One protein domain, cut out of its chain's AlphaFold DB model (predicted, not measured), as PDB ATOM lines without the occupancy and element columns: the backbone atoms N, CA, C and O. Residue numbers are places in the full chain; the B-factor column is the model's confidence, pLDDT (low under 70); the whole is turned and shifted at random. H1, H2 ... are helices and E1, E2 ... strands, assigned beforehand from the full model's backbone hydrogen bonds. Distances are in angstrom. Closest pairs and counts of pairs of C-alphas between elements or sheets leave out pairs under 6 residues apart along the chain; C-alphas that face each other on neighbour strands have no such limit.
ATOM      1  N   SER A  40     218.459 204.961 103.603       67.81
ATOM      2  CA  SER A  40     219.026 203.614 103.706       67.81
ATOM      3  C   SER A  40     220.369 203.553 104.449       67.81
ATOM      4  O   SER A  40     220.522 202.661 105.278       67.81
ATOM      5  N   PHE A  41     221.305 204.488 104.228       66.81
ATOM      6  CA  PHE A  41     222.603 204.464 104.923       66.81
ATOM      7  C   PHE A  41     222.453 204.809 106.410       66.81
ATOM      8  O   PHE A  41     222.991 204.111 107.264       66.81
ATOM      9  N   THR A  42     221.654 205.831 106.731       72.88
ATOM     10  CA  THR A  42     221.319 206.181 108.120       72.88
ATOM     11  C   THR A  42     220.568 205.044 108.817       72.88
ATOM     12  O   THR A  42     220.917 204.690 109.936       72.88
ATOM     13  N   ASN A  43     219.605 204.400 108.146       78.81
ATOM     14  CA  ASN A  43     218.890 203.243 108.694       78.81
ATOM     15  C   ASN A  43     219.819 202.043 108.913       78.81
ATOM     16  O   ASN A  43     219.706 201.364 109.926       78.81
ATOM     17  N   GLN A  44     220.745 201.771 107.991       87.62
ATOM     18  CA  GLN A  44     221.740 200.714 108.179       87.62
ATOM     19  C   GLN A  44     222.674 201.025 109.345       87.62
ATOM     20  O   GLN A  44     222.957 200.137 110.139       87.62
ATOM     21  N   HIS A  45     223.119 202.275 109.475       87.19
ATOM     22  CA  HIS A  45     223.985 202.686 110.572       87.19
ATOM     23  C   HIS A  45     223.304 202.506 111.933       87.19
ATOM     24  O   HIS A  45     223.872 201.842 112.793       87.19
ATOM     25  N   VAL A  46     222.055 202.964 112.080       87.75
ATOM     26  CA  VAL A  46     221.257 202.744 113.301       87.75
ATOM     27  C   VAL A  46     221.081 201.251 113.579       87.75
ATOM     28  O   VAL A  46     221.232 200.816 114.717       87.75
ATOM     29  N   LYS A  47     220.826 200.429 112.549       89.81
ATOM     30  CA  LYS A  47     220.734 198.972 112.722       89.81
ATOM     31  C   LYS A  47     222.039 198.373 113.251       89.81
ATOM     32  O   LYS A  47     221.990 197.553 114.161       89.81
ATOM     33  N   TYR A  48     223.190 198.787 112.722       92.56
ATOM     34  CA  TYR A  48     224.488 198.315 113.213       92.56
ATOM     35  C   TYR A  48     224.765 198.755 114.653       92.56
ATOM     36  O   TYR A  48     225.269 197.952 115.434       92.56
ATOM     37  N   GLU A  49     224.409 199.987 115.022       92.06
ATOM     38  CA  GLU A  49     224.547 200.471 116.400       92.06
ATOM     39  C   GLU A  49     223.671 199.667 117.366       92.06
ATOM     40  O   GLU A  49     224.178 199.137 118.354       92.06
ATOM     41  N   LEU A  50     222.384 199.489 117.046       92.56
ATOM     42  CA  LEU A  50     221.461 198.679 117.846       92.56
ATOM     43  C   LEU A  50     221.922 197.221 117.958       92.56
ATOM     44  O   LEU A  50     221.819 196.619 119.028       92.56
ATOM     45  N   GLN A  51     222.457 196.663 116.871       94.88
ATOM     46  CA  GLN A  51     223.012 195.316 116.868       94.88
ATOM     47  C   GLN A  51     224.214 195.205 117.809       94.88
ATOM     48  O   GLN A  51     224.263 194.268 118.601       94.88
ATOM     49  N   SER A  52     225.157 196.152 117.740       95.19
ATOM     50  CA  SER A  52     226.339 196.165 118.610       95.19
ATOM     51  C   SER A  52     225.925 196.279 120.070       95.19
ATOM     52  O   SER A  52     226.307 195.436 120.870       95.19
ATOM     53  N   ILE A  53     225.061 197.244 120.405       94.25
ATOM     54  CA  ILE A  53     224.583 197.455 121.778       94.25
ATOM     55  C   ILE A  53     223.894 196.192 122.310       94.25
ATOM     56  O   ILE A  53     224.207 195.732 123.405       94.25
ATOM     57  N   GLY A  54     222.981 195.597 121.537       94.38
ATOM     58  CA  GLY A  54     222.284 194.382 121.954       94.38
ATOM     59  C   GLY A  54     223.228 193.188 122.141       94.38
ATOM     60  O   GLY A  54     223.104 192.454 123.123       94.38
ATOM     61  N   GLN A  55     224.184 192.994 121.225       95.75
ATOM     62  CA  GLN A  55     225.192 191.936 121.339       95.75
ATOM     63  C   GLN A  55     226.092 192.141 122.557       95.75
ATOM     64  O   GLN A  55     226.348 191.177 123.277       95.75
ATOM     65  N   ASP A  56     226.522 193.376 122.809       95.75
ATOM     66  CA  ASP A  56     227.391 193.728 123.928       95.75
ATOM     67  C   ASP A  56     226.680 193.533 125.271       95.75
ATOM     68  O   ASP A  56     227.276 192.992 126.201       95.75
ATOM     69  N   ILE A  57     225.390 193.880 125.374       94.88
ATOM     70  CA  ILE A  57     224.587 193.633 126.583       94.88
ATOM     71  C   ILE A  57     224.488 192.132 126.866       94.88
ATOM     72  O   ILE A  57     224.825 191.697 127.968       94.88
ATOM     73  N   LEU A  58     224.064 191.327 125.883       95.38
ATOM     74  CA  LEU A  58     223.928 189.879 126.078       95.38
ATOM     75  C   LEU A  58     225.283 189.219 126.367       95.38
ATOM     76  O   LEU A  58     225.364 188.333 127.213       95.38
ATOM     77  N   ALA A  59     226.351 189.652 125.693       95.31
ATOM     78  CA  ALA A  59     227.699 189.143 125.922       95.31
ATOM     79  C   ALA A  59     228.241 189.490 127.304       95.31
ATOM     80  O   ALA A  59     228.828 188.637 127.966       95.31
ATOM     81  N   SER A  60     228.022 190.727 127.741       94.25
ATOM     82  CA  SER A  60     228.422 191.195 129.060       94.25
ATOM     83  C   SER A  60     227.736 190.374 130.151       94.25
ATOM     84  O   SER A  60     228.423 189.777 130.976       94.25
ATOM     85  N   LEU A  61     226.407 190.235 130.093       92.62
ATOM     86  CA  LEU A  61     225.627 189.487 131.089       92.62
ATOM     87  C   LEU A  61     225.986 187.999 131.164       92.62
ATOM     88  O   LEU A  61     225.924 187.409 132.238       92.62
ATOM     89  N   ASP A  62     226.361 187.395 130.042       92.06
ATOM     90  CA  ASP A  62     226.806 186.000 129.996       92.06
ATOM     91  C   ASP A  62     228.230 185.823 130.556       92.06
ATOM     92  O   ASP A  62     228.565 184.802 131.145       92.06
ATOM     93  N   SER A  63     229.081 186.842 130.412       89.62
ATOM     94  CA  SER A  63     230.464 186.804 130.905       89.62
ATOM     95  C   SER A  63     230.620 187.203 132.375       89.62
ATOM     96  O   SER A  63     231.609 186.833 133.010       89.62
ATOM     97  N   ILE A  64     229.679 187.984 132.915       86.25
ATOM     98  CA  ILE A  64     229.728 188.460 134.296       86.25
ATOM     99  C   ILE A  64     229.116 187.387 135.204       86.25
ATOM    100  O   ILE A  64     227.942 187.046 135.029       86.25
ATOM    101  N   PRO A  65     229.859 186.883 136.205       81.94
ATOM    102  CA  PRO A  65     229.286 185.983 137.187       81.94
ATOM    103  C   PRO A  65     228.236 186.719 138.024       81.94
ATOM    104  O   PRO A  65     228.419 187.871 138.428       81.94
ATOM    105  N   CYS A  66     227.128 186.047 138.311       73.31
ATOM    106  CA  CYS A  66     226.211 186.483 139.347       73.31
ATOM    107  C   CYS A  66     226.927 186.353 140.698       73.31
ATOM    108  O   CYS A  66     227.429 185.279 141.024       73.31
ATOM    109  N   GLU A  67     226.994 187.422 141.496       64.75
ATOM    110  CA  GLU A  67     227.417 187.284 142.893       64.75
ATOM    111  C   GLU A  67     226.279 186.598 143.665       64.75
ATOM    112  O   GLU A  67     225.188 187.172 143.750       64.75
ATOM    113  N   PRO A  68     226.463 185.380 144.204       57.72
ATOM    114  CA  PRO A  68     225.406 184.735 144.964       57.72
ATOM    115  C   PRO A  68     225.261 185.404 146.343       57.72
ATOM    116  O   PRO A  68     226.268 185.791 146.948       57.72
ATOM    117  N   SER A  76     229.616 179.033 139.662       65.50
ATOM    118  CA  SER A  76     229.507 180.414 139.185       65.50
ATOM    119  C   SER A  76     228.558 180.445 137.994       65.50
ATOM    120  O   SER A  76     228.945 180.021 136.911       65.50
ATOM    121  N   HIS A  77     227.344 180.950 138.202       74.62
ATOM    122  CA  HIS A  77     226.362 181.171 137.136       74.62
ATOM    123  C   HIS A  77     226.572 182.538 136.495       74.62
ATOM    124  O   HIS A  77     227.013 183.479 137.169       74.62
ATOM    125  N   SER A  78     226.236 182.681 135.215       85.44
ATOM    126  CA  SER A  78     226.227 184.006 134.584       85.44
ATOM    127  C   SER A  78     225.024 184.833 135.046       85.44
ATOM    128  O   SER A  78     223.994 184.304 135.472       85.44
ATOM    129  N   GLN A  79     225.111 186.160 134.950       86.88
ATOM    130  CA  GLN A  79     223.953 187.023 135.206       86.88
ATOM    131  C   GLN A  79     222.804 186.761 134.220       86.88
ATOM    132  O   GLN A  79     221.636 186.949 134.576       86.88
ATOM    133  N   LEU A  80     223.120 186.330 132.994       88.88
ATOM    134  CA  LEU A  80     222.126 185.996 131.976       88.88
ATOM    135  C   LEU A  80     221.373 184.700 132.312       88.88
ATOM    136  O   LEU A  80     220.145 184.700 132.318       88.88
ATOM    137  N   GLU A  81     222.100 183.638 132.652       84.31
ATOM    138  CA  GLU A  81     221.566 182.354 133.133       84.31
ATOM    139  C   GLU A  81     220.685 182.557 134.368       84.31
ATOM    140  O   GLU A  81     219.525 182.155 134.370       84.31
ATOM    141  N   MET A  82     221.169 183.314 135.359       78.94
ATOM    142  CA  MET A  82     220.403 183.616 136.572       78.94
ATOM    143  C   MET A  82     219.122 184.409 136.284       78.94
ATOM    144  O   MET A  82     218.098 184.209 136.933       78.94
ATOM    145  N   SER A  83     219.155 185.316 135.304       83.31
ATOM    146  CA  SER A  83     217.968 186.081 134.903       83.31
ATOM    147  C   SER A  83     216.899 185.197 134.264       83.31
ATOM    148  O   SER A  83     215.709 185.433 134.467       83.31
ATOM    149  N   LEU A  84     217.315 184.182 133.501       82.75
ATOM    150  CA  LEU A  84     216.409 183.185 132.934       82.75
ATOM    151  C   LEU A  84     215.876 182.245 134.011       82.75
ATOM    152  O   LEU A  84     214.680 181.975 134.022       82.75
ATOM    153  N   ALA A  85     216.734 181.788 134.923       75.88
ATOM    154  CA  ALA A  85     216.340 180.936 136.037       75.88
ATOM    155  C   ALA A  85     215.315 181.638 136.946       75.88
ATOM    156  O   ALA A  85     214.282 181.053 137.255       75.88
ATOM    157  N   ASP A  86     215.531 182.914 137.291       74.44
ATOM    158  CA  ASP A  86     214.579 183.736 138.061       74.44
ATOM    159  C   ASP A  86     213.231 183.899 137.343       74.44
ATOM    160  O   ASP A  86     212.159 183.794 137.947       74.44
ATOM    161  N   TRP A  87     213.279 184.123 136.029       78.25
ATOM    162  CA  TRP A  87     212.076 184.212 135.214       78.25
ATOM    163  C   TRP A  87     211.308 182.888 135.194       78.25
ATOM    164  O   TRP A  87     210.117 182.894 135.498       78.25
ATOM    165  N   LEU A  88     211.977 181.766 134.909       73.06
ATOM    166  CA  LEU A  88     211.387 180.423 134.890       73.06
ATOM    167  C   LEU A  88     210.850 179.998 136.260       73.06
ATOM    168  O   LEU A  88     209.809 179.344 136.330       73.06
ATOM    169  N   ALA A  89     211.531 180.391 137.338       65.44
ATOM    170  CA  ALA A  89     211.116 180.109 138.706       65.44
ATOM    171  C   ALA A  89     209.841 180.864 139.110       65.44
ATOM    172  O   ALA A  89     209.199 180.457 140.078       65.44
ATOM    173  N   GLY A  90     209.462 181.927 138.385       56.59
ATOM    174  CA  GLY A  90     208.257 182.708 138.658       56.59
ATOM    175  C   GLY A  90     208.315 183.351 140.042       56.59
ATOM    176  O   GLY A  90     207.642 182.889 140.954       56.59
ATOM    177  N   ASN A  91     209.159 184.381 140.205       50.94
ATOM    178  CA  ASN A  91     209.367 185.187 141.423       50.94
ATOM    179  C   ASN A  91     208.382 184.914 142.586       50.94
ATOM    180  O   ASN A  91     207.316 185.529 142.694       50.94
ATOM    181  N   PHE A  92     208.765 184.019 143.501       48.25
ATOM    182  CA  PHE A  92     208.036 183.809 144.746       48.25
ATOM    183  C   PHE A  92     208.256 184.989 145.693       48.25
ATOM    184  O   PHE A  92     209.378 185.429 145.927       48.25
ATOM    185  N   SER A  93     207.178 185.477 146.302       41.47
ATOM    186  CA  SER A  93     207.268 186.394 147.438       41.47
ATOM    187  C   SER A  93     208.087 185.756 148.570       41.47
ATOM    188  O   SER A  93     207.717 184.686 149.056       41.47
ATOM    189  N   GLU A  94     209.124 186.445 149.074       40.06
ATOM    190  CA  GLU A  94     209.898 186.035 150.269       40.06
ATOM    191  C   GLU A  94     209.002 185.721 151.483       40.06
ATOM    192  O   GLU A  94     209.383 184.985 152.391       40.06
ATOM    193  N   PHE A 104     202.553 179.562 140.480       50.88
ATOM    194  CA  PHE A 104     202.189 180.071 139.180       50.88
ATOM    195  C   PHE A 104     203.412 180.010 138.261       50.88
ATOM    196  O   PHE A 104     204.529 180.249 138.711       50.88
ATOM    197  N   PRO A 105     203.213 179.651 136.993       55.00
ATOM    198  CA  PRO A 105     204.298 179.495 136.034       55.00
ATOM    199  C   PRO A 105     204.887 180.852 135.652       55.00
ATOM    200  O   PRO A 105     204.270 181.895 135.897       55.00
ATOM    201  N   CYS A 106     206.034 180.839 134.975       59.47
ATOM    202  CA  CYS A 106     206.537 182.040 134.334       59.47
ATOM    203  C   CYS A 106     205.522 182.558 133.297       59.47
ATOM    204  O   CYS A 106     204.970 181.800 132.496       59.47
ATOM    205  N   ASP A 107     205.235 183.857 133.367       68.31
ATOM    206  CA  ASP A 107     204.408 184.576 132.399       68.31
ATOM    207  C   ASP A 107     205.302 185.473 131.538       68.31
ATOM    208  O   ASP A 107     206.477 185.706 131.846       68.31
ATOM    209  N   TRP A 108     204.743 185.990 130.453       78.44
ATOM    210  CA  TRP A 108     205.369 187.043 129.674       78.44
ATOM    211  C   TRP A 108     204.966 188.412 130.224       78.44
ATOM    212  O   TRP A 108     203.833 188.640 130.656       78.44
ATOM    213  N   TYR A 109     205.914 189.342 130.197       81.31
ATOM    214  CA  TYR A 109     205.742 190.671 130.767       81.31
ATOM    215  C   TYR A 109     205.543 191.712 129.664       81.31
ATOM    216  O   TYR A 109     206.290 191.736 128.687       81.31
ATOM    217  N   THR A 110     204.554 192.593 129.825       84.25
ATOM    218  CA  THR A 110     204.279 193.716 128.910       84.25
ATOM    219  C   THR A 110     204.507 195.042 129.598       84.25
ATOM    220  O   THR A 110     204.208 195.171 130.779       84.25
ATOM    221  N   TYR A 111     205.014 196.036 128.872       80.62
ATOM    222  CA  TYR A 111     205.210 197.370 129.427       80.62
ATOM    223  C   TYR A 111     203.865 198.008 129.811       80.62
ATOM    224  O   TYR A 111     202.944 198.060 128.997       80.62
ATOM    225  N   ASP A 112     203.754 198.514 131.040       77.12
ATOM    226  CA  ASP A 112     202.540 199.158 131.567       77.12
ATOM    227  C   ASP A 112     202.284 200.564 130.987       77.12
ATOM    228  O   ASP A 112     201.244 201.173 131.243       77.12
ATOM    229  N   GLY A 113     203.230 201.091 130.202       72.75
ATOM    230  CA  GLY A 113     203.178 202.440 129.639       72.75
ATOM    231  C   GLY A 113     203.696 203.530 130.581       72.75
ATOM    232  O   GLY A 113     203.702 204.698 130.196       72.75
ATOM    233  N   VAL A 114     204.130 203.179 131.795       71.25
ATOM    234  CA  VAL A 114     204.467 204.133 132.858       71.25
ATOM    235  C   VAL A 114     205.873 203.906 133.398       71.25
ATOM    236  O   VAL A 114     206.661 204.851 133.417       71.25
ATOM    237  N   SER A 115     206.185 202.703 133.886       68.38
ATOM    238  CA  SER A 115     207.425 202.478 134.642       68.38
ATOM    239  C   SER A 115     207.942 201.044 134.702       68.38
ATOM    240  O   SER A 115     209.090 200.855 135.102       68.38
ATOM    241  N   ALA A 116     207.135 200.040 134.360       73.88
ATOM    242  CA  ALA A 116     207.499 198.647 134.604       73.88
ATOM    243  C   ALA A 116     206.891 197.711 133.563       73.88
ATOM    244  O   ALA A 116     205.867 198.021 132.954       73.88
ATOM    245  N   PHE A 117     207.492 196.531 133.390       78.12
ATOM    246  CA  PHE A 117     206.761 195.444 132.753       78.12
ATOM    247  C   PHE A 117     205.903 194.721 133.797       78.12
ATOM    248  O   PHE A 117     206.251 194.599 134.974       78.12
ATOM    249  N   VAL A 118     204.733 194.277 133.372       77.25
ATOM    250  CA  VAL A 118     203.742 193.626 134.220       77.25
ATOM    251  C   VAL A 118     203.280 192.349 133.541       77.25
ATOM    252  O   VAL A 118     203.151 192.292 132.315       77.25
ATOM    253  N   SER A 119     203.069 191.304 134.336       74.81
ATOM    254  CA  SER A 119     202.485 190.057 133.850       74.81
ATOM    255  C   SER A 119     201.057 190.314 133.358       74.81
ATOM    256  O   SER A 119     200.266 190.992 134.018       74.81
ATOM    257  N   VAL A 120     200.726 189.779 132.181       65.94
ATOM    258  CA  VAL A 120     199.419 189.993 131.536       65.94
ATOM    259  C   VAL A 120     198.362 189.038 132.081       65.94
ATOM    260  O   VAL A 120     197.187 189.394 132.171       65.94
ATOM    261  N   SER A 121     198.763 187.821 132.440       65.38
ATOM    262  CA  SER A 121     197.852 186.766 132.885       65.38
ATOM    263  C   SER A 121     197.837 186.573 134.401       65.38
ATOM    264  O   SER A 121     196.909 185.954 134.926       65.38
ATOM    265  N   ASN A 122     198.813 187.134 135.122       62.72
ATOM    266  CA  ASN A 122     198.979 186.905 136.548       62.72
ATOM    267  C   ASN A 122     199.104 188.205 137.368       62.72
ATOM    268  O   ASN A 122     200.204 188.708 137.607       62.72
ATOM    269  N   PRO A 123     197.987 188.719 137.917       57.22
ATOM    270  CA  PRO A 123     197.984 189.943 138.719       57.22
ATOM    271  C   PRO A 123     198.696 189.805 140.078       57.22
ATOM    272  O   PRO A 123     198.900 190.812 140.754       57.22
ATOM    273  N   LEU A 124     199.086 188.594 140.501       53.34
ATOM    274  CA  LEU A 124     199.956 188.391 141.669       53.34
ATOM    275  C   LEU A 124     201.451 188.548 141.322       53.34
ATOM    276  O   LEU A 124     202.261 188.699 142.229       53.34
ATOM    277  N   HIS A 125     201.799 188.585 140.030       58.59
ATOM    278  CA  HIS A 125     203.153 188.788 139.487       58.59
ATOM    279  C   HIS A 125     203.248 190.165 138.811       58.59
ATOM    280  O   HIS A 125     203.815 190.338 137.733       58.59
ATOM    281  N   ASN A 126     202.634 191.164 139.450       51.03
ATOM    282  CA  ASN A 126     202.395 192.500 138.896       51.03
ATOM    283  C   ASN A 126     203.639 193.402 138.828       51.03
ATOM    284  O   ASN A 126     203.532 194.578 138.506       51.03
ATOM    285  N   HIS A 127     204.820 192.903 139.180       51.00
ATOM    286  CA  HIS A 127     206.045 193.680 139.072       51.00
ATOM    287  C   HIS A 127     207.144 192.787 138.536       51.00
ATOM    288  O   HIS A 127     207.305 191.646 138.969       51.00
ATOM    289  N   THR A 128     207.852 193.333 137.562       53.06
ATOM    290  CA  THR A 128     208.916 192.692 136.827       53.06
ATOM    291  C   THR A 128     209.900 191.908 137.670       53.06
ATOM    292  O   THR A 128     210.294 192.311 138.769       53.06
ATOM    293  N   THR A 129     210.352 190.810 137.071       57.06
ATOM    294  CA  THR A 129     211.607 190.148 137.397       57.06
ATOM    295  C   THR A 129     212.699 191.210 137.497       57.06
ATOM    296  O   THR A 129     213.210 191.664 136.484       57.06
ATOM    297  N   LYS A 130     213.122 191.622 138.699       63.88
ATOM    298  CA  LYS A 130     214.288 192.518 138.890       63.88
ATOM    299  C   LYS A 130     215.611 191.809 138.544       63.88
ATOM    300  O   LYS A 130     216.629 192.014 139.216       63.88
ATOM    301  N   SER A 131     215.579 190.982 137.509       76.50
ATOM    302  CA  SER A 131     216.661 190.239 136.915       76.50
ATOM    303  C   SER A 131     217.740 191.188 136.406       76.50
ATOM    304  O   SER A 131     217.514 192.382 136.163       76.50
ATOM    305  N   TYR A 132     218.949 190.660 136.271       84.62
ATOM    306  CA  TYR A 132     220.072 191.421 135.739       84.62
ATOM    307  C   TYR A 132     219.824 191.821 134.282       84.62
ATOM    308  O   TYR A 132     220.131 192.952 133.907       84.62
ATOM    309  N   LEU A 133     219.199 190.935 133.497       88.31
ATOM    310  CA  LEU A 133     218.846 191.187 132.103       88.31
ATOM    311  C   LEU A 133     217.910 192.385 131.955       88.31
ATOM    312  O   LEU A 133     218.232 193.324 131.231       88.31
ATOM    313  N   GLU A 134     216.783 192.402 132.662       84.94
ATOM    314  CA  GLU A 134     215.831 193.507 132.543       84.94
ATOM    315  C   GLU A 134     216.419 194.831 133.040       84.94
ATOM    316  O   GLU A 134     216.229 195.867 132.402       84.94
ATOM    317  N   LYS A 135     217.173 194.811 134.147       84.94
ATOM    318  CA  LYS A 135     217.875 196.004 134.645       84.94
ATOM    319  C   LYS A 135     218.836 196.554 133.599       84.94
ATOM    320  O   LYS A 135     218.844 197.760 133.372       84.94
ATOM    321  N   ALA A 136     219.619 195.687 132.957       89.88
ATOM    322  CA  ALA A 136     220.562 196.087 131.921       89.88
ATOM    323  C   ALA A 136     219.848 196.647 130.683       89.88
ATOM    324  O   ALA A 136     220.241 197.699 130.184       89.88
ATOM    325  N   LEU A 137     218.775 195.998 130.218       90.25
ATOM    326  CA  LEU A 137     217.999 196.446 129.056       90.25
ATOM    327  C   LEU A 137     217.256 197.755 129.327       90.25
ATOM    328  O   LEU A 137     217.293 198.671 128.510       90.25
ATOM    329  N   THR A 138     216.627 197.878 130.493       86.19
ATOM    330  CA  THR A 138     215.958 199.113 130.913       86.19
ATOM    331  C   THR A 138     216.973 200.237 131.056       86.19
ATOM    332  O   THR A 138     216.748 201.329 130.547       86.19
ATOM    333  N   PHE A 139     218.131 199.982 131.667       86.19
ATOM    334  CA  PHE A 139     219.200 200.974 131.752       86.19
ATOM    335  C   PHE A 139     219.699 201.405 130.364       86.19
ATOM    336  O   PHE A 139     219.819 202.597 130.110       86.19
ATOM    337  N   ALA A 140     219.929 200.458 129.453       88.50
ATOM    338  CA  ALA A 140     220.444 200.747 128.117       88.50
ATOM    339  C   ALA A 140     219.437 201.478 127.210       88.50
ATOM    340  O   ALA A 140     219.844 202.309 126.399       88.50
ATOM    341  N   PHE A 141     218.140 201.179 127.326       86.69
ATOM    342  CA  PHE A 141     217.128 201.636 126.364       86.69
ATOM    343  C   PHE A 141     216.118 202.657 126.909       86.69
ATOM    344  O   PHE A 141     215.424 203.285 126.109       86.69
ATOM    345  N   SER A 142     216.064 202.892 128.227       74.19
ATOM    346  CA  SER A 142     215.081 203.797 128.862       74.19
ATOM    347  C   SER A 142     215.102 205.233 128.336       74.19
ATOM    348  O   SER A 142     214.044 205.848 128.227       74.19
ATOM    349  N   GLU A 143     216.270 205.770 127.979       67.38
ATOM    350  CA  GLU A 143     216.407 207.170 127.545       67.38
ATOM    351  C   GLU A 143     216.344 207.359 126.019       67.38
ATOM    352  O   GLU A 143     216.314 208.491 125.538       67.38
ATOM    353  N   SER A 144     216.305 206.274 125.237       72.44
ATOM    354  CA  SER A 144     216.573 206.333 123.790       72.44
ATOM    355  C   SER A 144     215.336 206.217 122.889       72.44
ATOM    356  O   SER A 144     215.477 206.217 121.669       72.44
ATOM    357  N   GLY A 145     214.125 206.090 123.448       84.50
ATOM    358  CA  GLY A 145     212.923 205.797 122.648       84.50
ATOM    359  C   GLY A 145     213.013 204.447 121.921       84.50
ATOM    360  O   GLY A 145     212.442 204.271 120.847       84.50
ATOM    361  N   ILE A 146     213.780 203.509 122.485       89.31
ATOM    362  CA  ILE A 146     214.000 202.174 121.932       89.31
ATOM    363  C   ILE A 146     213.093 201.195 122.673       89.31
ATOM    364  O   ILE A 146     213.151 201.062 123.895       89.31
ATOM    365  N   ALA A 147     212.267 200.489 121.916       90.56
ATOM    366  CA  ALA A 147     211.507 199.348 122.383       90.56
ATOM    367  C   ALA A 147     212.330 198.066 122.252       90.56
ATOM    368  O   ALA A 147     213.187 197.949 121.369       90.56
ATOM    369  N   TYR A 148     212.030 197.083 123.097       92.50
ATOM    370  CA  TYR A 148     212.655 195.777 123.015       92.50
ATOM    371  C   TYR A 148     211.699 194.643 123.394       92.50
ATOM    372  O   TYR A 148     210.851 194.794 124.271       92.50
ATOM    373  N   ASN A 149     211.890 193.497 122.744       93.25
ATOM    374  CA  ASN A 149     211.281 192.210 123.062       93.25
ATOM    375  C   ASN A 149     212.382 191.225 123.432       93.25
ATOM    376  O   ASN A 149     213.430 191.193 122.784       93.25
ATOM    377  N   VAL A 150     212.111 190.390 124.429       93.19
ATOM    378  CA  VAL A 150     212.944 189.240 124.773       93.19
ATOM    379  C   VAL A 150     212.116 187.984 124.572       93.19
ATOM    380  O   VAL A 150     211.084 187.788 125.217       93.19
ATOM    381  N   GLU A 151     212.584 187.131 123.677       92.25
ATOM    382  CA  GLU A 151     212.025 185.813 123.418       92.25
ATOM    383  C   GLU A 151     213.064 184.753 123.763       92.25
ATOM    384  O   GLU A 151     214.265 184.956 123.589       92.25
ATOM    385  N   VAL A 152     212.607 183.604 124.238       91.38
ATOM    386  CA  VAL A 152     213.465 182.463 124.547       91.38
ATOM    387  C   VAL A 152     213.069 181.326 123.627       91.38
ATOM    388  O   VAL A 152     211.912 180.902 123.610       91.38
ATOM    389  N   ARG A 153     214.025 180.840 122.837       92.44
ATOM    390  CA  ARG A 153     213.845 179.674 121.973       92.44
ATOM    391  C   ARG A 153     214.576 178.484 122.553       92.44
ATOM    392  O   ARG A 153     215.708 178.615 123.001       92.44
ATOM    393  N   TYR A 154     213.941 177.328 122.531       88.31
ATOM    394  CA  TYR A 154     214.490 176.123 123.139       88.31
ATOM    395  C   TYR A 154     214.045 174.881 122.363       88.31
ATOM    396  O   TYR A 154     212.945 174.872 121.803       88.31
ATOM    397  N   PRO A 155     214.892 173.847 122.284       87.88
ATOM    398  CA  PRO A 155     214.486 172.539 121.801       87.88
ATOM    399  C   PRO A 155     213.667 171.790 122.861       87.88
ATOM    400  O   PRO A 155     213.923 171.907 124.061       87.88
ATOM    401  N   ASP A 156     212.706 171.002 122.396       82.06
ATOM    402  CA  ASP A 156     212.058 169.941 123.167       82.06
ATOM    403  C   ASP A 156     212.837 168.620 123.043       82.06
ATOM    404  O   ASP A 156     213.799 168.520 122.276       82.06
ATOM    405  N   ALA A 157     212.450 167.600 123.809       78.06
ATOM    406  CA  ALA A 157     213.128 166.304 123.872       78.06
ATOM    407  C   ALA A 157     213.193 165.576 122.513       78.06
ATOM    408  O   ALA A 157     214.067 164.736 122.291       78.06
ATOM    409  N   ASP A 158     212.285 165.898 121.590       83.00
ATOM    410  CA  ASP A 158     212.258 165.396 120.214       83.00
ATOM    411  C   ASP A 158     213.114 166.230 119.233       83.00
ATOM    412  O   ASP A 158     213.274 165.853 118.069       83.00
ATOM    413  N   GLY A 159     213.685 167.349 119.694       82.56
ATOM    414  CA  GLY A 159     214.453 168.312 118.906       82.56
ATOM    415  C   GLY A 159     213.615 169.407 118.234       82.56
ATOM    416  O   GLY A 159     214.180 170.260 117.540       82.56
ATOM    417  N   THR A 160     212.293 169.421 118.420       86.94
ATOM    418  CA  THR A 160     211.415 170.478 117.902       86.94
ATOM    419  C   THR A 160     211.709 171.795 118.620       86.94
ATOM    420  O   THR A 160     211.782 171.849 119.842       86.94
ATOM    421  N   LEU A 161     211.890 172.884 117.864       89.12
ATOM    422  CA  LEU A 161     212.184 174.201 118.434       89.12
ATOM    423  C   LEU A 161     210.899 174.953 118.782       89.12
ATOM    424  O   LEU A 161     210.121 175.304 117.893       89.12
ATOM    425  N   TYR A 162     210.758 175.300 120.053       87.50
ATOM    426  CA  TYR A 162     209.711 176.171 120.567       87.50
ATOM    427  C   TYR A 162     210.252 177.579 120.823       87.50
ATOM    428  O   TYR A 162     211.461 177.806 120.908       87.50
ATOM    429  N   SER A 163     209.341 178.548 120.893       88.06
ATOM    430  CA  SER A 163     209.640 179.943 121.212       88.06
ATOM    431  C   SER A 163     208.609 180.443 122.200       88.06
ATOM    432  O   SER A 163     207.412 180.238 122.004       88.06
ATOM    433  N   THR A 164     209.069 181.128 123.234       84.12
ATOM    434  CA  THR A 164     208.203 181.739 124.234       84.12
ATOM    435  C   THR A 164     208.612 183.180 124.495       84.12
ATOM    436  O   THR A 164     209.763 183.567 124.284       84.12
ATOM    437  N   LYS A 165     207.653 183.991 124.934       86.88
ATOM    438  CA  LYS A 165     207.868 185.401 125.242       86.88
ATOM    439  C   LYS A 165     208.298 185.521 126.697       86.88
ATOM    440  O   LYS A 165     207.646 184.973 127.576       86.88
ATOM    441  N   MET A 166     209.371 186.263 126.938       84.06
ATOM    442  CA  MET A 166     209.786 186.669 128.279       84.06
ATOM    443  C   MET A 166     209.368 188.123 128.515       84.06
ATOM    444  O   MET A 166     208.627 188.416 129.447       84.06
ATOM    445  N   ILE A 167     209.759 189.024 127.611       87.88
ATOM    446  CA  ILE A 167     209.377 190.441 127.625       87.88
ATOM    447  C   ILE A 167     208.793 190.805 126.260       87.88
ATOM    448  O   ILE A 167     209.385 190.490 125.227       87.88
ATOM    449  N   TRP A 168     207.646 191.482 126.247       88.88
ATOM    450  CA  TRP A 168     206.949 191.871 125.027       88.88
ATOM    451  C   TRP A 168     206.448 193.318 125.090       88.88
ATOM    452  O   TRP A 168     205.507 193.639 125.806       88.88
ATOM    453  N   ASN A 169     207.047 194.194 124.295       88.44
ATOM    454  CA  ASN A 169     206.723 195.609 124.160       88.44
ATOM    455  C   ASN A 169     205.999 195.943 122.839       88.44
ATOM    456  O   ASN A 169     206.100 197.053 122.321       88.44
ATOM    457  N   GLY A 170     205.278 194.968 122.275       88.19
ATOM    458  CA  GLY A 170     204.509 195.129 121.041       88.19
ATOM    459  C   GLY A 170     205.222 194.614 119.793       88.19
ATOM    460  O   GLY A 170     206.211 193.882 119.875       88.19
ATOM    461  N   ASP A 171     204.667 194.962 118.633       90.12
ATOM    462  CA  ASP A 171     205.163 194.490 117.343       90.12
ATOM    463  C   ASP A 171     206.367 195.327 116.875       90.12
ATOM    464  O   ASP A 171     206.279 196.561 116.836       90.12
ATOM    465  N   PRO A 172     207.490 194.686 116.502       90.50
ATOM    466  CA  PRO A 172     208.667 195.396 116.020       90.50
ATOM    467  C   PRO A 172     208.410 196.182 114.726       90.50
ATOM    468  O   PRO A 172     207.693 195.721 113.840       90.50
ATOM    469  N   SER A 173     209.046 197.350 114.583       85.94
ATOM    470  CA  SER A 173     208.997 198.137 113.340       85.94
ATOM    471  C   SER A 173     209.895 197.550 112.235       85.94
ATOM    472  O   SER A 173     210.752 196.700 112.490       85.94
ATOM    473  N   ASP A 174     209.778 198.047 110.996       85.00
ATOM    474  CA  ASP A 174     210.608 197.627 109.842       85.00
ATOM    475  C   ASP A 174     212.128 197.805 110.066       85.00
ATOM    476  O   ASP A 174     212.981 197.222 109.376       85.00
ATOM    477  N   ASN A 175     212.488 198.641 111.043       82.25
ATOM    478  CA  ASN A 175     213.863 198.909 111.433       82.25
ATOM    479  C   ASN A 175     214.345 198.074 112.623       82.25
ATOM    480  O   ASN A 175     215.437 198.338 113.125       82.25
ATOM    481  N   CYS A 176     213.584 197.064 113.040       92.31
ATOM    482  CA  CYS A 176     214.001 196.192 114.120       92.31
ATOM    483  C   CYS A 176     215.276 195.410 113.794       92.31
ATOM    484  O   CYS A 176     215.599 195.103 112.639       92.31
ATOM    485  N   VAL A 177     216.010 195.104 114.855       94.94
ATOM    486  CA  VAL A 177     217.221 194.298 114.840       94.94
ATOM    487  C   VAL A 177     217.059 193.211 115.882       94.94
ATOM    488  O   VAL A 177     216.742 193.504 117.032       94.94
ATOM    489  N   THR A 178     217.307 191.965 115.491       95.88
ATOM    490  CA  THR A 178     217.313 190.827 116.411       95.88
ATOM    491  C   THR A 178     218.738 190.339 116.605       95.88
ATOM    492  O   THR A 178     219.443 190.040 115.642       95.88
ATOM    493  N   VAL A 179     219.146 190.230 117.862       97.06
ATOM    494  CA  VAL A 179     220.403 189.613 118.286       97.06
ATOM    495  C   VAL A 179     220.083 188.437 119.190       97.06
ATOM    496  O   VAL A 179     219.048 188.425 119.855       97.06
ATOM    497  N   SER A 180     220.953 187.433 119.214       96.94
ATOM    498  CA  SER A 180     220.742 186.290 120.089       96.94
ATOM    499  C   SER A 180     222.018 185.754 120.707       96.94
ATOM    500  O   SER A 180     223.121 185.959 120.193       96.94
ATOM    501  N   ARG A 181     221.848 185.086 121.848       95.56
ATOM    502  CA  ARG A 181     222.907 184.381 122.564       95.56
ATOM    503  C   ARG A 181     222.370 183.057 123.096       95.56
ATOM    504  O   ARG A 181     221.252 183.003 123.600       95.56
ATOM    505  N   TYR A 182     223.168 182.004 122.956       94.19
ATOM    506  CA  TYR A 182     222.871 180.701 123.543       94.19
ATOM    507  C   TYR A 182     223.336 180.668 124.994       94.19
ATOM    508  O   TYR A 182     224.450 181.101 125.278       94.19
ATOM    509  N   VAL A 183     222.494 180.139 125.874       90.31
ATOM    510  CA  VAL A 183     222.746 180.001 127.309       90.31
ATOM    511  C   VAL A 183     222.456 178.561 127.701       90.31
ATOM    512  O   VAL A 183     221.410 178.019 127.342       90.31
ATOM    513  N   ALA A 184     223.395 177.934 128.401       85.94
ATOM    514  CA  ALA A 184     223.182 176.628 129.008       85.94
ATOM    515  C   ALA A 184     222.507 176.826 130.368       85.94
ATOM    516  O   ALA A 184     223.003 177.593 131.185       85.94
ATOM    517  N   LEU A 185     221.381 176.153 130.570       81.50
ATOM    518  CA  LEU A 185     220.706 176.032 131.856       81.50
ATOM    519  C   LEU A 185     221.113 174.697 132.473       81.50
ATOM    520  O   LEU A 185     221.189 173.698 131.753       81.50
ATOM    521  N   HIS A 186     221.323 174.647 133.780       76.06
ATOM    522  CA  HIS A 186     221.669 173.439 134.522       76.06
ATOM    523  C   HIS A 186     220.608 173.128 135.581       76.06
ATOM    524  O   HIS A 186     220.005 174.018 136.172       76.06
ATOM    525  N   ASP A 187     220.417 171.844 135.894       67.38
ATOM    526  CA  ASP A 187     219.431 171.413 136.902       67.38
ATOM    527  C   ASP A 187     219.755 171.893 138.326       67.38
ATOM    528  O   ASP A 187     218.931 171.786 139.231       67.38
ATOM    529  N   GLN A 188     220.984 172.366 138.546       60.28
ATOM    530  CA  GLN A 188     221.454 172.912 139.819       60.28
ATOM    531  C   GLN A 188     221.364 174.445 139.877       60.28
ATOM    532  O   GLN A 188     221.697 175.005 140.920       60.28
ATOM    533  N   ASP A 189     220.859 175.109 138.830       57.50
ATOM    534  CA  ASP A 189     220.572 176.557 138.809       57.50
ATOM    535  C   ASP A 189     219.336 176.907 139.660       57.50
ATOM    536  O   ASP A 189     218.660 177.914 139.438       57.50
ATOM    537  N   ASP A 190     219.008 176.060 140.641       52.31
ATOM    538  CA  ASP A 190     217.877 176.243 141.533       52.31
ATOM    539  C   ASP A 190     218.146 177.474 142.408       52.31
ATOM    540  O   ASP A 190     218.879 177.442 143.401       52.31
ATOM    541  N   VAL A 191     217.543 178.595 142.012       44.50
ATOM    542  CA  VAL A 191     217.554 179.875 142.738       44.50
ATOM    543  C   VAL A 191     216.953 179.720 144.144       44.50
ATOM    544  O   VAL A 191     217.114 180.600 144.992       44.50
ATOM    545  N   MET A 192     216.284 178.597 144.433       39.66
ATOM    546  CA  MET A 192     215.649 178.325 145.712       39.66
ATOM    547  C   MET A 192     216.187 177.065 146.388       39.66
ATOM    548  O   MET A 192     216.143 175.954 145.879       39.66
ATOM    549  N   SER A 193     216.602 177.233 147.642       33.09
ATOM    550  CA  SER A 193     216.664 176.121 148.585       33.09
ATOM    551  C   SER A 193     215.271 175.915 149.209       33.09
ATOM    552  O   SER A 193     214.645 176.901 149.611       33.09
ATOM    553  N   PRO A 194     214.776 174.673 149.369       38.81
ATOM    554  CA  PRO A 194     215.463 173.411 149.102       38.81
ATOM    555  C   PRO A 194     215.387 172.984 147.626       38.81
ATOM    556  O   PRO A 194     214.404 173.333 146.971       38.81
ATOM    557  N   PRO A 195     216.360 172.166 147.163       33.62
ATOM    558  CA  PRO A 195     216.433 171.692 145.787       33.62
ATOM    559  C   PRO A 195     215.144 170.955 145.448       33.62
ATOM    560  O   PRO A 195     214.867 169.881 146.003       33.62
ATOM    561  N   ARG A 196     214.317 171.542 144.588       39.59
ATOM    562  CA  ARG A 196     213.168 170.821 144.053       39.59
ATOM    563  C   ARG A 196     213.659 170.062 142.836       39.59
ATOM    564  O   ARG A 196     214.142 170.640 141.874       39.59
ATOM    565  N   SER A 197     213.483 168.745 142.869       35.78
ATOM    566  CA  SER A 197     213.371 167.955 141.646       35.78
ATOM    567  C   SER A 197     212.489 168.725 140.665       35.78
ATOM    568  O   SER A 197     211.398 169.150 141.057       35.78
ATOM    569  N   TYR A 198     212.933 168.875 139.418       42.34
ATOM    570  CA  TYR A 198     212.231 169.548 138.312       42.34
ATOM    571  C   TYR A 198     210.894 168.862 137.915       42.34
ATOM    572  O   TYR A 198     210.393 168.976 136.796       42.34
ATOM    573  N   GLU A 199     210.286 168.124 138.842       34.66
ATOM    574  CA  GLU A 199     208.931 167.604 138.808       34.66
ATOM    575  C   GLU A 199     207.998 168.595 139.519       34.66
ATOM    576  O   GLU A 199     207.630 168.439 140.684       34.66
ATOM    577  N   ILE A 200     207.608 169.643 138.791       35.38
ATOM    578  CA  ILE A 200     206.487 170.519 139.153       35.38
ATOM    579  C   ILE A 200     205.323 170.241 138.173       35.38
ATOM    580  O   ILE A 200     205.583 169.993 136.991       35.38
ATOM    581  N   PRO A 201     204.056 170.179 138.649       32.06
ATOM    582  CA  PRO A 201     202.962 169.482 137.970       32.06
ATOM    583  C   PRO A 201     202.503 170.097 136.642       32.06
ATOM    584  O   PRO A 201     202.551 171.304 136.428       32.06
ATOM    585  N   TYR A 202     201.994 169.204 135.795       33.47
ATOM    586  CA  TYR A 202     201.430 169.381 134.457       33.47
ATOM    587  C   TYR A 202     200.098 170.152 134.417       33.47
ATOM    588  O   TYR A 202     199.212 169.891 135.233       33.47
ATOM    589  N   ALA A 203     199.915 170.973 133.377       31.12
ATOM    590  CA  ALA A 203     198.629 171.159 132.700       31.12
ATOM    591  C   ALA A 203     198.861 171.530 131.221       31.12
ATOM    592  O   ALA A 203     199.675 172.401 130.916       31.12
ATOM    593  N   ASP A 204     198.152 170.840 130.329       33.28
ATOM    594  CA  ASP A 204     198.157 170.979 128.870       33.28
ATOM    595  C   ASP A 204     197.136 172.020 128.363       33.28
ATOM    596  O   ASP A 204     196.724 172.913 129.100       33.28
ATOM    597  N   GLU A 205     196.806 171.935 127.066       37.88
ATOM    598  CA  GLU A 205     196.342 172.939 126.088       37.88
ATOM    599  C   GLU A 205     195.072 173.781 126.402       37.88
ATOM    600  O   GLU A 205     194.478 174.373 125.503       37.88
ATOM    601  N   ALA A 206     194.662 173.917 127.664       38.75
ATOM    602  CA  ALA A 206     193.512 174.710 128.123       38.75
ATOM    603  C   ALA A 206     193.880 175.998 128.906       38.75
ATOM    604  O   ALA A 206     192.995 176.661 129.450       38.75
ATOM    605  N   GLY A 207     195.167 176.354 128.979       38.69
ATOM    606  CA  GLY A 207     195.692 177.445 129.819       38.69
ATOM    607  C   GLY A 207     197.117 177.155 130.299       38.69
ATOM    608  O   GLY A 207     197.408 177.273 131.486       38.69
ATOM    609  N   GLY A 208     197.958 176.677 129.377       38.81
ATOM    610  CA  GLY A 208     199.236 176.027 129.661       38.81
ATOM    611  C   GLY A 208     200.359 176.981 130.072       38.81
ATOM    612  O   GLY A 208     200.542 178.054 129.501       38.81
ATOM    613  N   LEU A 209     201.110 176.523 131.067       50.47
ATOM    614  CA  LEU A 209     202.302 177.120 131.666       50.47
ATOM    615  C   LEU A 209     203.462 177.189 130.645       50.47
ATOM    616  O   LEU A 209     203.635 176.251 129.867       50.47
ATOM    617  N   ILE A 210     204.310 178.226 130.672       52.91
ATOM    618  CA  ILE A 210     205.580 178.207 129.921       52.91
ATOM    619  C   ILE A 210     206.561 177.295 130.682       52.91
ATOM    620  O   ILE A 210     206.897 177.564 131.832       52.91
ATOM    621  N   LYS A 211     207.014 176.201 130.056       64.12
ATOM    622  CA  LYS A 211     208.018 175.277 130.613       64.12
ATOM    623  C   LYS A 211     209.103 175.016 129.578       64.12
ATOM    624  O   LYS A 211     208.792 174.662 128.445       64.12
ATOM    625  N   ILE A 212     210.361 175.137 129.989       72.75
ATOM    626  CA  ILE A 212     211.489 174.624 129.211       72.75
ATOM    627  C   ILE A 212     211.716 173.175 129.662       72.75
ATOM    628  O   ILE A 212     211.833 172.940 130.867       72.75
ATOM    629  N   PRO A 213     211.660 172.192 128.748       73.88
ATOM    630  CA  PRO A 213     211.846 170.793 129.096       73.88
ATOM    631  C   PRO A 213     213.318 170.503 129.391       73.88
ATOM    632  O   PRO A 213     214.208 171.096 128.778       73.88
ATOM    633  N   ASP A 214     213.543 169.549 130.292       75.50
ATOM    634  CA  ASP A 214     214.852 168.926 130.466       75.50
ATOM    635  C   ASP A 214     215.126 168.032 129.248       75.50
ATOM    636  O   ASP A 214     214.328 167.145 128.932       75.50
ATOM    637  N   ILE A 215     216.225 168.296 128.545       75.94
ATOM    638  CA  ILE A 215     216.677 167.510 127.387       75.94
ATOM    639  C   ILE A 215     217.855 166.592 127.736       75.94
ATOM    640  O   ILE A 215     218.400 165.913 126.858       75.94
ATOM    641  N   SER A 216     218.276 166.570 129.001       68.81
ATOM    642  CA  SER A 216     219.331 165.690 129.474       68.81
ATOM    643  C   SER A 216     218.898 164.223 129.367       68.81
ATOM    644  O   SER A 216     217.741 163.843 129.538       68.81
ATOM    645  N   THR A 217     219.854 163.356 129.038       62.81
ATOM    646  CA  THR A 217     219.650 161.896 128.970       62.81
ATOM    647  C   THR A 217     220.284 161.173 130.169       62.81
ATOM    648  O   THR A 217     220.453 159.952 130.139       62.81
ATOM    649  N   GLY A 218     220.667 161.911 131.221       53.38
ATOM    650  CA  GLY A 218     221.509 161.437 132.324       53.38
ATOM    651  C   GLY A 218     220.762 161.209 133.643       53.38
ATOM    652  O   GLY A 218     219.873 161.959 134.015       53.38
ATOM    653  N   GLY A 219     221.128 160.140 134.355       51.88
ATOM    654  CA  GLY A 219     220.560 159.774 135.657       51.88
ATOM    655  C   GLY A 219     221.005 160.658 136.846       51.88
ATOM    656  O   GLY A 219     221.786 161.587 136.676       51.88
ATOM    657  N   PRO A 220     220.569 160.324 138.079       49.06
ATOM    658  CA  PRO A 220     220.253 161.274 139.161       49.06
ATOM    659  C   PRO A 220     221.410 162.012 139.882       49.06
ATOM    660  O   PRO A 220     221.216 162.413 141.028       49.06
ATOM    661  N   VAL A 221     222.621 162.149 139.321       47.91
ATOM    662  CA  VAL A 221     223.797 162.524 140.147       47.91
ATOM    663  C   VAL A 221     224.861 163.466 139.554       47.91
ATOM    664  O   VAL A 221     225.934 163.559 140.139       47.91
ATOM    665  N   ASP A 222     224.597 164.227 138.490       50.53
ATOM    666  CA  ASP A 222     225.544 165.256 137.992       50.53
ATOM    667  C   ASP A 222     224.818 166.576 137.630       50.53
ATOM    668  O   ASP A 222     223.615 166.538 137.370       50.53
ATOM    669  N   PRO A 223     225.498 167.747 137.604       56.16
ATOM    670  CA  PRO A 223     224.941 169.043 137.176       56.16
ATOM    671  C   PRO A 223     224.759 169.084 135.643       56.16
ATOM    672  O   PRO A 223     225.456 169.798 134.926       56.16
ATOM    673  N   LEU A 224     223.880 168.229 135.126       68.25
ATOM    674  CA  LEU A 224     224.063 167.536 133.847       68.25
ATOM    675  C   LEU A 224     223.691 168.305 132.572       68.25
ATOM    676  O   LEU A 224     223.751 167.681 131.519       68.25
ATOM    677  N   LEU A 225     223.426 169.616 132.637       77.12
ATOM    678  CA  LEU A 225     222.756 170.428 131.602       77.12
ATOM    679  C   LEU A 225     221.261 170.109 131.516       77.12
ATOM    680  O   LEU A 225     220.892 169.045 131.049       77.12
ATOM    681  N   HIS A 226     220.426 171.085 131.855       77.81
ATOM    682  CA  HIS A 226     218.976 171.037 131.709       77.81
ATOM    683  C   HIS A 226     218.552 171.261 130.253       77.81
ATOM    684  O   HIS A 226     217.873 170.445 129.634       77.81
ATOM    685  N   ASN A 227     218.955 172.398 129.679       82.62
ATOM    686  CA  ASN A 227     218.660 172.756 128.293       82.62
ATOM    687  C   ASN A 227     219.639 173.826 127.789       82.62
ATOM    688  O   ASN A 227     220.255 174.538 128.576       82.62
ATOM    689  N   VAL A 228     219.778 173.960 126.471       89.06
ATOM    690  CA  VAL A 228     220.486 175.077 125.837       89.06
ATOM    691  C   VAL A 228     219.464 175.949 125.126       89.06
ATOM    692  O   VAL A 228     218.863 175.545 124.130       89.06
ATOM    693  N   VAL A 229     219.293 177.168 125.625       90.88
ATOM    694  CA  VAL A 229     218.263 178.096 125.162       90.88
ATOM    695  C   VAL A 229     218.884 179.246 124.374       90.88
ATOM    696  O   VAL A 229     219.944 179.758 124.722       90.88
ATOM    697  N   GLU A 230     218.239 179.667 123.292       95.31
ATOM    698  CA  GLU A 230     218.580 180.866 122.527       95.31
ATOM    699  C   GLU A 230     217.760 182.043 123.074       95.31
ATOM    700  O   GLU A 230     216.554 182.140 122.837       95.31
ATOM    701  N   VAL A 231     218.419 182.966 123.775       95.69
ATOM    702  CA  VAL A 231     217.825 184.248 124.165       95.69
ATOM    703  C   VAL A 231     217.872 185.178 122.966       95.69
ATOM    704  O   VAL A 231     218.954 185.532 122.496       95.69
ATOM    705  N   ARG A 232     216.705 185.577 122.466       96.56
ATOM    706  CA  ARG A 232     216.530 186.514 121.358       96.56
ATOM    707  C   ARG A 232     216.081 187.865 121.876       96.56
ATOM    708  O   ARG A 232     214.988 188.002 122.410       96.56
ATOM    709  N   LEU A 233     216.911 188.868 121.647       96.75
ATOM    710  CA  LEU A 233     216.607 190.262 121.917       96.75
ATOM    711  C   LEU A 233     216.291 190.950 120.589       96.75
ATOM    712  O   LEU A 233     217.165 191.076 119.732       96.75
ATOM    713  N   THR A 234     215.053 191.401 120.423       96.12
ATOM    714  CA  THR A 234     214.639 192.220 119.278       96.12
ATOM    715  C   THR A 234     214.468 193.655 119.739       96.12
ATOM    716  O   THR A 234     213.671 193.903 120.631       96.12
ATOM    717  N   VAL A 235     215.195 194.592 119.138       94.75
ATOM    718  CA  VAL A 235     215.187 196.020 119.493       94.75
ATOM    719  C   VAL A 235     214.766 196.863 118.301       94.75
ATOM    720  O   VAL A 235     215.111 196.548 117.161       94.75
ATOM    721  N   TRP A 236     214.017 197.935 118.540       92.56
ATOM    722  CA  TRP A 236     213.623 198.878 117.497       92.56
ATOM    723  C   TRP A 236     213.361 200.268 118.062       92.56
ATOM    724  O   TRP A 236     213.015 200.429 119.226       92.56
ATOM    725  N   VAL A 237     213.515 201.282 117.216       88.25
ATOM    726  CA  VAL A 237     213.132 202.657 117.553       88.25
ATOM    727  C   VAL A 237     211.611 202.782 117.427       88.25
ATOM    728  O   VAL A 237     211.054 202.311 116.425       88.25
ATOM    729  N   MET A 238     210.967 203.360 118.448       79.88
ATOM    730  CA  MET A 238     209.530 203.672 118.464       79.88
ATOM    731  C   MET A 238     209.179 204.888 117.601       79.88
ATOM    732  O   MET A 238     210.022 205.805 117.476       79.88
TER     733      MET A 238
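This is residues 40 to 68, 76 to 94 and 104 to 238 of the 238 residues of an uncharacterized protein of Methanocella sp. PtaU1.Bin125 (UniProt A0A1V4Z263). One strongly twisted sheet of six strands has three helices over one face and no named helix on the other. The long helix H1 runs along E5 and E6 at one edge, and the small hairpin of E1 and E2 makes the other edge. The printed part has 183 residues, in the order H1 H2 E1 E2 H3 E3 E4 E5 E6; the sheet, E2 E1 E4 E3 E6 E5, is mixed. The class is mixed, helices and strands, with 89 residues, under half, in named elements; the whole is compact, with a radius of gyration of the C-alphas of 16.9 A and spans of 55 by 34 by 32 A.

H1, residues 40 to 63, is on the sheet, over E5, residues 177 to 185, and E6, residues 227 to 237; its closest C-alphas to E5 are Gln 55 and Val 179, 6.1 A. H2, residues 79 to 89, touches H1 about perpendicular at 80 degrees, closest C-alphas Leu 61 and Leu 80, 5.0 A. E1, residues 109 to 111, and E2, residues 117 to 119, form a hairpin, N 110 to O 118 at 2.9 A. H3, residues 132 to 141, touches H2, closest C-alphas Ser 83 and Tyr 132, 5.8 A. The helices make two layers with the sheet, on the same face. E3, residues 146 to 155, and E4, residues 161 to 168, form a hairpin, N 152 to O 164 at 2.8 A. E2, H3 and E3 form a split strand-helix-strand unit, two same-way strands with E1 and E4 between them, its crossover left-handed. E1 and E4 are parallel, N 168 to O 109 at 2.8 A. E6 is antiparallel to E3, N 149 to O 234 at 2.8 A, and to E5, N 181 to O 231 at 3.0 A. In H1, H2 and H3 every O i to N i+4 pair is within hydrogen-bond range.

H1 spans 34.0 A from C-alpha 40 at (219.026, 203.614, 103.706). E3 spans 29.6 A, E5 25.2 A, and E6 32.2 A to C-alpha 237 at (213.132, 202.657, 117.553).

The C-alphas of Ser 40 and Pro 220 are the farthest apart, 55.2 A. Cuts leave gaps of 8.3 A between C-alphas 68 and 76 and 14.8 A between C-alphas 94 and 104. The links E2 to H3 and E5 to E6 are long. Mean pLDDT of the printed part is 74.5; 62 residues are under 70, among them 187 to 211.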